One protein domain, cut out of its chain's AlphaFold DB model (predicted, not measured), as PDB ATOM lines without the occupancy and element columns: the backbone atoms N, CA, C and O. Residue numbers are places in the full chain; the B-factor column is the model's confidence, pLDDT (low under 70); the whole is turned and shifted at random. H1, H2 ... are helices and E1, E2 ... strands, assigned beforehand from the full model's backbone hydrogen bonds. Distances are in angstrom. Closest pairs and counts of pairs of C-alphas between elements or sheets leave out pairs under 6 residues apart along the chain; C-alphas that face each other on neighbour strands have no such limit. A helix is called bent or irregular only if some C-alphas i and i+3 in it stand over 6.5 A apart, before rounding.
ATOM      1  N   LEU A   3     200.294 211.469 226.001       83.75
ATOM      2  CA  LEU A   3     199.262 212.339 225.443       83.75
ATOM      3  C   LEU A   3     199.813 213.754 225.182       83.75
ATOM      4  O   LEU A   3     200.572 214.278 225.998       83.75
ATOM      5  N   PRO A   4     199.435 214.406 224.065       82.19
ATOM      6  CA  PRO A   4     199.859 215.772 223.797       82.19
ATOM      7  C   PRO A   4     199.156 216.771 224.728       82.19
ATOM      8  O   PRO A   4     198.038 216.540 225.219       82.19
ATOM      9  N   ALA A   5     199.784 217.934 224.896       69.00
ATOM     10  CA  ALA A   5     199.189 219.067 225.590       69.00
ATOM     11  C   ALA A   5     197.816 219.415 224.974       69.00
ATOM     12  O   ALA A   5     197.657 219.444 223.752       69.00
ATOM     13  N   ARG A   6     196.809 219.664 225.824       66.75
ATOM     14  CA  ARG A   6     195.405 219.963 225.455       66.75
ATOM     15  C   ARG A   6     194.616 218.841 224.755       66.75
ATOM     16  O   ARG A   6     193.543 219.099 224.213       66.75
ATOM     17  N   SER A   7     195.077 217.588 224.785       67.50
ATOM     18  CA  SER A   7     194.212 216.448 224.448       67.50
ATOM     19  C   SER A   7     192.972 216.407 225.358       67.50
ATOM     20  O   SER A   7     193.089 216.567 226.574       67.50
ATOM     21  N   ARG A   8     191.798 216.128 224.766       62.09
ATOM     22  CA  ARG A   8     190.551 215.778 225.482       62.09
ATOM     23  C   ARG A   8     190.588 214.380 226.117       62.09
ATOM     24  O   ARG A   8     189.578 213.902 226.599       62.09
ATOM     25  N   ALA A   9     191.745 213.725 226.124       61.19
ATOM     26  CA  ALA A   9     191.947 212.467 226.835       61.19
ATOM     27  C   ALA A   9     192.093 212.673 228.357       61.19
ATOM     28  O   ALA A   9     192.480 211.749 229.045       61.19
ATOM     29  N   ALA A  10     191.800 213.875 228.870       59.38
ATOM     30  CA  ALA A  10     191.752 214.190 230.300       59.38
ATOM     31  C   ALA A  10     190.585 213.508 231.044       59.38
ATOM     32  O   ALA A  10     190.489 213.623 232.253       59.38
ATOM     33  N   ASP A  11     189.728 212.821 230.294       75.06
ATOM     34  CA  ASP A  11     188.501 212.158 230.727       75.06
ATOM     35  C   ASP A  11     188.690 210.638 230.932       75.06
ATOM     36  O   ASP A  11     187.697 209.908 230.935       75.06
ATOM     37  N   ILE A  12     189.948 210.176 230.973       86.56
ATOM     38  CA  ILE A  12     190.340 208.783 231.218       86.56
ATOM     39  C   ILE A  12     190.738 208.661 232.687       86.56
ATOM     40  O   ILE A  12     191.691 209.319 233.120       86.56
ATOM     41  N   ASP A  13     190.033 207.801 233.406       89.88
ATOM     42  CA  ASP A  13     190.269 207.517 234.817       89.88
ATOM     43  C   ASP A  13     191.044 206.205 234.993       89.88
ATOM     44  O   ASP A  13     191.245 205.440 234.048       89.88
ATOM     45  N   GLU A  14     191.530 205.959 236.207       93.62
ATOM     46  CA  GLU A  14     192.138 204.679 236.581       93.62
ATOM     47  C   GLU A  14     191.097 203.546 236.531       93.62
ATOM     48  O   GLU A  14     189.969 203.706 236.993       93.62
ATOM     49  N   GLY A  15     191.476 202.394 235.975       94.19
ATOM     50  CA  GLY A  15     190.597 201.237 235.795       94.19
ATOM     51  C   GLY A  15     189.726 201.254 234.532       94.19
ATOM     52  O   GLY A  15     189.056 200.256 234.257       94.19
ATOM     53  N   ASP A  16     189.752 202.326 233.737       93.75
ATOM     54  CA  ASP A  16     189.056 202.400 232.452       93.75
ATOM     55  C   ASP A  16     189.556 201.321 231.476       93.75
ATOM     56  O   ASP A  16     190.758 201.125 231.277       93.75
ATOM     57  N   GLU A  17     188.615 200.648 230.808       96.00
ATOM     58  CA  GLU A  17     188.912 199.724 229.712       96.00
ATOM     59  C   GLU A  17     189.134 200.501 228.410       96.00
ATOM     60  O   GLU A  17     188.331 201.348 228.006       96.00
ATOM     61  N   LEU A  18     190.219 200.177 227.715       95.94
ATOM     62  CA  LEU A  18     190.630 200.808 226.472       95.94
ATOM     63  C   LEU A  18     190.711 199.784 225.345       95.94
ATOM     64  O   LEU A  18     191.219 198.679 225.513       95.94
ATOM     65  N   PHE A  19     190.282 200.205 224.156       97.25
ATOM     66  CA  PHE A  19     190.450 199.454 222.915       97.25
ATOM     67  C   PHE A  19     191.481 200.152 222.034       97.25
ATOM     68  O   PHE A  19     191.321 201.326 221.680       97.25
ATOM     69  N   PHE A  20     192.541 199.445 221.648       95.75
ATOM     70  CA  PHE A  20     193.575 200.020 220.792       95.75
ATOM     71  C   PHE A  20     193.170 199.988 219.331       95.75
ATOM     72  O   PHE A  20     192.794 198.943 218.805       95.75
ATOM     73  N   VAL A  21     193.310 201.130 218.657       94.56
ATOM     74  CA  VAL A  21     193.025 201.253 217.229       94.56
ATOM     75  C   VAL A  21     194.288 201.585 216.452       94.56
ATOM     76  O   VAL A  21     194.938 202.601 216.689       94.56
ATOM     77  N   THR A  22     194.582 200.774 215.441       92.56
ATOM     78  CA  THR A  22     195.491 201.159 214.362       92.56
ATOM     79  C   THR A  22     194.685 201.912 213.313       92.56
ATOM     80  O   THR A  22     193.615 201.476 212.892       92.56
ATOM     81  N   THR A  23     195.154 203.089 212.903       89.56
ATOM     82  CA  THR A  23     194.482 203.868 211.853       89.56
ATOM     83  C   THR A  23     194.894 203.379 210.466       89.56
ATOM     84  O   THR A  23     195.966 202.805 210.293       89.56
ATOM     85  N   ARG A  24     194.079 203.674 209.449       86.25
ATOM     86  CA  ARG A  24     194.350 203.362 208.033       86.25
ATOM     87  C   ARG A  24     195.773 203.688 207.558       86.25
ATOM     88  O   ARG A  24     196.303 202.979 206.721       86.25
ATOM     89  N   ASN A  25     196.395 204.748 208.069       84.69
ATOM     90  CA  ASN A  25     197.738 205.155 207.637       84.69
ATOM     91  C   ASN A  25     198.848 204.650 208.566       84.69
ATOM     92  O   ASN A  25     200.015 204.931 208.303       84.69
ATOM     93  N   CYS A  26     198.503 203.928 209.638       85.06
ATOM     94  CA  CYS A  26     199.439 203.500 210.674       85.06
ATOM     95  C   CYS A  26     200.631 202.768 210.052       85.06
ATOM     96  O   CYS A  26     201.771 203.188 210.254       85.06
ATOM     97  N   PHE A  27     200.371 201.792 209.172       82.06
ATOM     98  CA  PHE A  27     201.423 200.979 208.563       82.06
ATOM     99  C   PHE A  27     201.957 201.492 207.214       82.06
ATOM    100  O   PHE A  27     202.800 200.845 206.588       82.06
ATOM    101  N   GLY A  28     201.597 202.725 206.833       76.44
ATOM    102  CA  GLY A  28     202.178 203.451 205.697       76.44
ATOM    103  C   GLY A  28     201.734 202.988 204.315       76.44
ATOM    104  O   GLY A  28     202.293 203.468 203.335       76.44
ATOM    105  N   ASN A  29     200.731 202.111 204.206       75.25
ATOM    106  CA  ASN A  29     200.118 201.773 202.927       75.25
ATOM    107  C   ASN A  29     198.591 201.984 202.966       75.25
ATOM    108  O   ASN A  29     197.832 201.028 203.105       75.25
ATOM    109  N   PRO A  30     198.104 203.227 202.789       70.75
ATOM    110  CA  PRO A  30     196.690 203.562 202.958       70.75
ATOM    111  C   PRO A  30     195.725 202.843 202.007       70.75
ATOM    112  O   PRO A  30     194.536 202.733 202.305       70.75
ATOM    113  N   SER A  31     196.164 202.402 200.825       64.75
ATOM    114  CA  SER A  31     195.284 201.670 199.900       64.75
ATOM    115  C   SER A  31     195.014 200.247 200.401       64.75
ATOM    116  O   SER A  31     193.902 199.738 200.236       64.75
ATOM    117  N   ARG A  32     195.988 199.648 201.092       70.12
ATOM    118  CA  ARG A  32     195.923 198.278 201.610       70.12
ATOM    119  C   ARG A  32     195.483 198.205 203.070       70.12
ATOM    120  O   ARG A  32     194.674 197.359 203.431       70.12
ATOM    121  N   ASP A  33     195.994 199.099 203.898       79.56
ATOM    122  CA  ASP A  33     195.773 199.073 205.332       79.56
ATOM    123  C   ASP A  33     194.337 199.535 205.647       79.56
ATOM    124  O   ASP A  33     193.767 200.420 204.998       79.56
ATOM    125  N   ARG A  34     193.711 198.892 206.633       86.06
ATOM    126  CA  ARG A  34     192.395 199.263 207.173       86.06
ATOM    127  C   ARG A  34     192.551 199.625 208.638       86.06
ATOM    128  O   ARG A  34     193.413 199.056 209.310       86.06
ATOM    129  N   SER A  35     191.717 200.545 209.123       92.88
ATOM    130  CA  SER A  35     191.665 200.812 210.559       92.88
ATOM    131  C   SER A  35     191.198 199.552 211.287       92.88
ATOM    132  O   SER A  35     190.173 198.984 210.903       92.88
ATOM    133  N   ARG A  36     191.936 199.119 212.309       95.81
ATOM    134  CA  ARG A  36     191.640 197.894 213.064       95.81
ATOM    135  C   ARG A  36     191.647 198.153 214.551       95.81
ATOM    136  O   ARG A  36     192.485 198.919 215.021       95.81
ATOM    137  N   ILE A  37     190.766 197.471 215.268       97.31
ATOM    138  CA  ILE A  37     190.877 197.318 216.713       97.31
ATOM    139  C   ILE A  37     191.781 196.116 216.959       97.31
ATOM    140  O   ILE A  37     191.518 195.026 216.452       97.31
ATOM    141  N   VAL A  38     192.877 196.342 217.673       97.62
ATOM    142  CA  VAL A  38     193.982 195.382 217.773       97.62
ATOM    143  C   VAL A  38     194.242 194.910 219.190       97.62
ATOM    144  O   VAL A  38     195.082 194.052 219.366       97.62
ATOM    145  N   GLY A  39     193.576 195.448 220.205       97.88
ATOM    146  CA  GLY A  39     193.846 195.016 221.569       97.88
ATOM    147  C   GLY A  39     192.919 195.636 222.589       97.88
ATOM    148  O   GLY A  39     192.156 196.556 222.275       97.88
ATOM    149  N   ILE A  40     193.018 195.104 223.798       98.31
ATOM    150  CA  ILE A  40     192.291 195.542 224.984       98.31
ATOM    151  C   ILE A  40     193.325 195.827 226.064       98.31
ATOM    152  O   ILE A  40     194.287 195.076 226.224       98.31
ATOM    153  N   ALA A  41     193.127 196.912 226.791       97.38
ATOM    154  CA  ALA A  41     193.955 197.290 227.917       97.38
ATOM    155  C   ALA A  41     193.102 197.891 229.028       97.38
ATOM    156  O   ALA A  41     191.954 198.280 228.803       97.38
ATOM    157  N   ARG A  42     193.696 198.024 230.207       96.88
ATOM    158  CA  ARG A  42     193.183 198.844 231.298       96.88
ATOM    159  C   ARG A  42     194.158 199.943 231.646       96.88
ATOM    160  O   ARG A  42     195.369 199.807 231.466       96.88
ATOM    161  N   THR A  43     193.627 201.046 232.142       94.62
ATOM    162  CA  THR A  43     194.449 202.094 232.735       94.62
ATOM    163  C   THR A  43     194.884 201.683 234.138       94.62
ATOM    164  O   THR A  43     194.064 201.315 234.976       94.62
ATOM    165  N   GLY A  44     196.192 201.735 234.387       93.75
ATOM    166  CA  GLY A  44     196.783 201.476 235.704       93.75
ATOM    167  C   GLY A  44     196.890 202.725 236.580       93.75
ATOM    168  O   GLY A  44     197.226 202.621 237.752       93.75
ATOM    169  N   SER A  45     196.636 203.907 236.013       90.69
ATOM    170  CA  SER A  45     196.613 205.184 236.726       90.69
ATOM    171  C   SER A  45     195.759 206.211 235.980       90.69
ATOM    172  O   SER A  45     195.486 206.064 234.785       90.69
ATOM    173  N   ALA A  46     195.327 207.260 236.681       88.50
ATOM    174  CA  ALA A  46     194.657 208.405 236.067       88.50
ATOM    175  C   ALA A  46     195.640 209.265 235.250       88.50
ATOM    176  O   ALA A  46     196.854 209.252 235.470       88.50
ATOM    177  N   VAL A  47     195.120 210.067 234.314       89.62
ATOM    178  CA  VAL A  47     195.963 210.946 233.490       89.62
ATOM    179  C   VAL A  47     196.655 212.013 234.333       89.62
ATOM    180  O   VAL A  47     196.026 212.938 234.845       89.62
ATOM    181  N   ALA A  48     197.982 211.950 234.378       89.94
ATOM    182  CA  ALA A  48     198.831 212.881 235.105       89.94
ATOM    183  C   ALA A  48     199.856 213.557 234.186       89.94
ATOM    184  O   ALA A  48     200.065 213.174 233.031       89.94
ATOM    185  N   ARG A  49     200.506 214.607 234.696       90.69
ATOM    186  CA  ARG A  49     201.658 215.222 234.027       90.69
ATOM    187  C   ARG A  49     202.869 214.303 234.179       90.69
ATOM    188  O   ARG A  49     203.168 213.866 235.282       90.69
ATOM    189  N   LEU A  50     203.577 214.051 233.082       89.56
ATOM    190  CA  LEU A  50     204.822 213.288 233.106       89.56
ATOM    191  C   LEU A  50     205.938 214.151 233.702       89.56
ATOM    192  O   LEU A  50     206.119 215.296 233.280       89.56
ATOM    193  N   GLU A  51     206.725 213.590 234.623       89.12
ATOM    194  CA  GLU A  51     207.907 214.264 235.188       89.12
ATOM    195  C   GLU A  51     208.898 214.675 234.094       89.12
ATOM    196  O   GLU A  51     209.458 215.772 234.106       89.12
ATOM    197  N   LYS A  52     209.077 213.793 233.107       89.44
ATOM    198  CA  LYS A  52     209.900 214.024 231.923       89.44
ATOM    199  C   LYS A  52     209.003 213.984 230.685       89.44
ATOM    200  O   LYS A  52     208.562 212.900 230.301       89.44
ATOM    201  N   PRO A  53     208.732 215.136 230.042       89.88
ATOM    202  CA  PRO A  53     207.973 215.165 228.802       89.88
ATOM    203  C   PRO A  53     208.631 214.304 227.726       89.88
ATOM    204  O   PRO A  53     209.825 214.432 227.441       89.88
ATOM    205  N   LEU A  54     207.830 213.458 227.093       90.81
ATOM    206  CA  LEU A  54     208.268 212.571 226.030       90.81
ATOM    207  C   LEU A  54     208.244 213.321 224.692       90.81
ATOM    208  O   LEU A  54     207.235 213.924 224.326       90.81
ATOM    209  N   LYS A  55     209.349 213.289 223.942       89.56
ATOM    210  CA  LYS A  55     209.426 213.851 222.585       89.56
ATOM    211  C   LYS A  55     209.446 212.721 221.563       89.56
ATOM    212  O   LYS A  55     210.392 211.945 221.536       89.56
ATOM    213  N   LEU A  56     208.429 212.654 220.708       84.44
ATOM    214  CA  LEU A  56     208.314 211.652 219.643       84.44
ATOM    215  C   LEU A  56     207.891 212.326 218.338       84.44
ATOM    216  O   LEU A  56     206.939 213.106 218.330       84.44
ATOM    217  N   ALA A  57     208.592 212.024 217.240       82.56
ATOM    218  CA  ALA A  57     208.303 212.548 215.896       82.56
ATOM    219  C   ALA A  57     208.076 214.080 215.861       82.56
ATOM    220  O   ALA A  57     207.102 214.572 215.294       82.56
ATOM    221  N   GLY A  58     208.935 214.842 216.549       84.06
ATOM    222  CA  GLY A  58     208.845 216.307 216.624       84.06
ATOM    223  C   GLY A  58     207.702 216.855 217.491       84.06
ATOM    224  O   GLY A  58     207.491 218.065 217.523       84.06
ATOM    225  N   ARG A  59     206.966 215.997 218.209       85.56
ATOM    226  CA  ARG A  59     205.860 216.381 219.098       85.56
ATOM    227  C   ARG A  59     206.217 216.109 220.553       85.56
ATOM    228  O   ARG A  59     206.846 215.101 220.865       85.56
ATOM    229  N   THR A  60     205.774 216.998 221.438       89.62
ATOM    230  CA  THR A  60     205.926 216.848 222.890       89.62
ATOM    231  C   THR A  60     204.646 216.287 223.501       89.62
ATOM    232  O   THR A  60     203.547 216.778 223.228       89.62
ATOM    233  N   PHE A  61     204.809 215.282 224.352       90.38
ATOM    234  CA  PHE A  61     203.774 214.642 225.145       90.38
ATOM    235  C   PHE A  61     204.131 214.854 226.616       90.38
ATOM    236  O   PHE A  61     205.123 214.322 227.110       90.38
ATOM    237  N   ASP A  62     203.374 215.706 227.293       90.88
ATOM    238  CA  ASP A  62     203.639 216.153 228.663       90.88
ATOM    239  C   ASP A  62     202.705 215.509 229.689       90.88
ATOM    240  O   ASP A  62     202.869 215.721 230.888       90.88
ATOM    241  N   ARG A  63     201.736 214.717 229.226       90.50
ATOM    242  CA  ARG A  63     200.797 213.968 230.057       90.50
ATOM    243  C   ARG A  63     200.800 212.499 229.678       90.50
ATOM    244  O   ARG A  63     201.127 212.148 228.545       90.50
ATOM    245  N   GLY A  64     200.413 211.648 230.611       90.94
ATOM    246  CA  GLY A  64     200.354 210.214 230.403       90.94
ATOM    247  C   GLY A  64     199.694 209.495 231.564       90.94
ATOM    248  O   GLY A  64     199.246 210.123 232.518       90.94
ATOM    249  N   PHE A  65     199.600 208.186 231.413       91.19
ATOM    250  CA  PHE A  65     199.023 207.259 232.379       91.19
ATOM    251  C   PHE A  65     199.567 205.860 232.103       91.19
ATOM    252  O   PHE A  65     200.031 205.585 230.986       91.19
ATOM    253  N   ASP A  66     199.493 204.981 233.088       93.44
ATOM    254  CA  ASP A  66     199.970 203.608 232.969       93.44
ATOM    255  C   ASP A  66     198.948 202.740 232.247       93.44
ATOM    256  O   ASP A  66     197.739 202.963 232.313       93.44
ATOM    257  N   LEU A  67     199.449 201.760 231.506       93.56
ATOM    258  CA  LEU A  67     198.635 200.821 230.753       93.56
ATOM    259  C   LEU A  67     199.004 199.409 231.163       93.56
ATOM    260  O   LEU A  67     200.179 199.055 231.117       93.56
ATOM    261  N   ASP A  68     197.985 198.617 231.452       95.75
ATOM    262  CA  ASP A  68     198.071 197.168 231.514       95.75
ATOM    263  C   ASP A  68     197.404 196.598 230.257       95.75
ATOM    264  O   ASP A  68     196.210 196.807 230.029       95.75
ATOM    265  N   ILE A  69     198.183 195.969 229.377       96.81
ATOM    266  CA  ILE A  69     197.664 195.429 228.117       96.81
ATOM    267  C   ILE A  69     197.142 194.022 228.396       96.81
ATOM    268  O   ILE A  69     197.920 193.114 228.649       96.81
ATOM    269  N   GLU A  70     195.826 193.827 228.302       97.06
ATOM    270  CA  GLU A  70     195.211 192.517 228.540       97.06
ATOM    271  C   GLU A  70     195.442 191.563 227.363       97.06
ATOM    272  O   GLU A  70     195.656 190.368 227.544       97.06
ATOM    273  N   THR A  71     195.330 192.074 226.136       97.62
ATOM    274  CA  THR A  71     195.525 191.280 224.920       97.62
ATOM    275  C   THR A  71     195.852 192.169 223.732       97.62
ATOM    276  O   THR A  71     195.358 193.299 223.625       97.62
ATOM    277  N   LEU A  72     196.672 191.649 222.820       98.38
ATOM    278  CA  LEU A  72     197.062 192.330 221.597       98.38
ATOM    279  C   LEU A  72     197.065 191.333 220.432       98.38
ATOM    280  O   LEU A  72     197.580 190.229 220.542       98.38
ATOM    281  N   ALA A  73     196.472 191.716 219.310       97.69
ATOM    282  CA  ALA A  73     196.470 190.936 218.085       97.69
ATOM    283  C   ALA A  73     197.876 190.903 217.467       97.69
ATOM    284  O   ALA A  73     198.621 191.880 217.599       97.69
ATOM    285  N   PRO A  74     198.228 189.841 216.722       96.44
ATOM    286  CA  PRO A  74     199.459 189.810 215.946       96.44
ATOM    287  C   PRO A  74     199.586 191.000 214.982       96.44
ATOM    288  O   PRO A  74     198.601 191.600 214.536       96.44
ATOM    289  N   PHE A  75     200.821 191.335 214.611       92.56
ATOM    290  CA  PHE A  75     201.109 192.480 213.749       92.56
ATOM    291  C   PHE A  75     200.290 192.459 212.444       92.56
ATOM    292  O   PHE A  75     200.274 191.474 211.709       92.56
ATOM    293  N   ARG A  76     199.626 193.586 212.136       90.00
ATOM    294  CA  ARG A  76     198.698 193.783 210.994       90.00
ATOM    295  C   ARG A  76     197.425 192.928 211.004       90.00
ATOM    296  O   ARG A  76     196.640 193.033 210.059       90.00
ATOM    297  N   VAL A  77     197.181 192.174 212.068       93.12
ATOM    298  CA  VAL A  77     195.915 191.485 212.338       93.12
ATOM    299  C   VAL A  77     195.005 192.415 213.161       93.12
ATOM    300  O   VAL A  77     195.339 193.574 213.429       93.12
ATOM    301  N   GLY A  78     193.799 191.954 213.477       95.19
ATOM    302  CA  GLY A  78     192.817 192.648 214.303       95.19
ATOM    303  C   GLY A  78     191.453 192.740 213.631       95.19
ATOM    304  O   GLY A  78     191.280 192.394 212.460       95.19
ATOM    305  N   VAL A  79     190.482 193.244 214.380       97.19
ATOM    306  CA  VAL A  79     189.100 193.383 213.918       97.19
ATOM    307  C   VAL A  79     188.983 194.638 213.064       97.19
ATOM    308  O   VAL A  79     189.332 195.733 213.511       97.19
ATOM    309  N   GLU A  80     188.500 194.508 211.829       95.50
ATOM    310  CA  GLU A  80     188.316 195.668 210.959       95.50
ATOM    311  C   GLU A  80     187.222 196.586 211.505       95.50
ATOM    312  O   GLU A  80     186.087 196.173 211.711       95.50
ATOM    313  N   LEU A  81     187.564 197.857 211.719       95.12
ATOM    314  CA  LEU A  81     186.627 198.849 212.240       95.12
ATOM    315  C   LEU A  81     185.541 199.265 211.228       95.12
ATOM    316  O   LEU A  81     184.400 199.398 211.655       95.12
ATOM    317  N   PRO A  82     185.826 199.493 209.922       93.50
ATOM    318  CA  PRO A  82     184.824 200.040 209.001       93.50
ATOM    319  C   PRO A  82     183.512 199.244 208.912       93.50
ATOM    320  O   PRO A  82     182.470 199.893 208.936       93.50
ATOM    321  N   PRO A  83     183.513 197.895 208.867       94.75
ATOM    322  CA  PRO A  83     182.270 197.122 208.896       94.75
ATOM    323  C   PRO A  83     181.464 197.305 210.190       94.75
ATOM    324  O   PRO A  83     180.242 197.311 210.142       94.75
ATOM    325  N   LEU A  84     182.133 197.515 211.330       96.12
ATOM    326  CA  LEU A  84     181.482 197.675 212.636       96.12
ATOM    327  C   LEU A  84     180.870 199.062 212.851       96.12
ATOM    328  O   LEU A  84     180.080 199.251 213.772       96.12
ATOM    329  N   VAL A  85     181.247 200.057 212.042       95.44
ATOM    330  CA  VAL A  85     180.807 201.449 212.226       95.44
ATOM    331  C   VAL A  85     179.287 201.552 212.252       95.44
ATOM    332  O   VAL A  85     178.752 202.290 213.080       95.44
TER     333      VAL A  85
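This is residues 3 to 85 of the 148 residues of an uncharacterized protein of Mycobacteroides abscessus subsp. bolletii (UniProt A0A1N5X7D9). The domain is an arch made of two pieces of sheet: a strongly twisted sheet of three strands, E1, E2 and E5, makes one leg, and the two-stranded hairpin of E3 and E4 makes the other. Two tight links, from E2 to E3 and from E4 to E5, run side by side over the top of the arch, while the loop of residues 23 to 35 reaches out from the foot of the three-stranded leg; the single turns H1 and H2 are small additions, H1 on the way into E1 and H2 near the foot of E2. The printed part has 83 residues, with two named helices and five named strands in the order H1, E1, E2, E3, E4, E5, H2, and its class is mostly strand. The larger sheet has the order E1, E2, E5 and the smaller one E3, E4, and both are antiparallel. The whole is only just loose, close to compact, with a radius of gyration of the C-alphas of 14.4 A, and it spans 39 by 30 by 22 A.

In the larger sheet, E1 is residues 17 to 22, 16.8 A from first to last C-alpha, beginning at C-alpha 17 at (188.912, 199.724, 229.712). E2 is residues 36 to 43, 20.3 A long, and bends by 53 degrees at residue 39. E5 is residues 67 to 72, 12.6 A long. In the smaller sheet, E3 is residues 48 to 56, the longest strand by residues, 18.2 A from first to last C-alpha; it bends by 89 degrees at residue 51 and ends at C-alpha 56 at (208.314, 211.652, 219.643). E4 is residues 59 to 64, 14.0 A long. H1 is residues 8 to 11 and H2 is residues 81 to 84, which ends at C-alpha 84 at (181.482, 197.675, 212.636). H1 is irregular, but only just: C-alphas 8 and 11 are 6.7 A apart.

E2 is the inner strand of the larger sheet, and E1 and E5 are its edge strands. E1 and E2 form a hairpin, antiparallel at 148 degrees, with N 18 and O 41 at 2.8 A and N 38 and O 20 at 2.8 A, within hydrogen-bond range. E2 and E5 are antiparallel at 146 degrees, with N 42 and O 68 at 2.8 A and N 70 and O 40 at 2.9 A. Residues 36 to 37 of E2 also pair, antiparallel, with residues 79 to 80. H2 is on this sheet but only grazes it, with its residues 81 to 82; the closest C-alphas of E2 and H2 are those of Arg 36 and Leu 81, 5.2 A apart. E3 and E4 form the other hairpin, antiparallel at 154 degrees, with N 50 and O 62 at 2.8 A and N 61 and O 54 at 2.8 A. Residues 3 to 4 pair, antiparallel, with residues 61 to 63 of E4. E2 and E3 are apart, and E4 and E5 are apart. H1 is not on the larger sheet, and it is apart from E3 and from E4. Both helices are too short for a pair of O i and N i+4; the one O i to N i+3 pair is within range in H2 but not in H1.

The two C-alphas farthest apart are those of Glu 51 and Pro 83, at 40.5 A, and the printed part has no cut. The link from E1 to E2, 13 residues, is long; the link from E5 to H2, 8 residues, is short. The mean pLDDT of the printed part is 88.5, and the residues under 70 are residues 5 to 10 and residue 31.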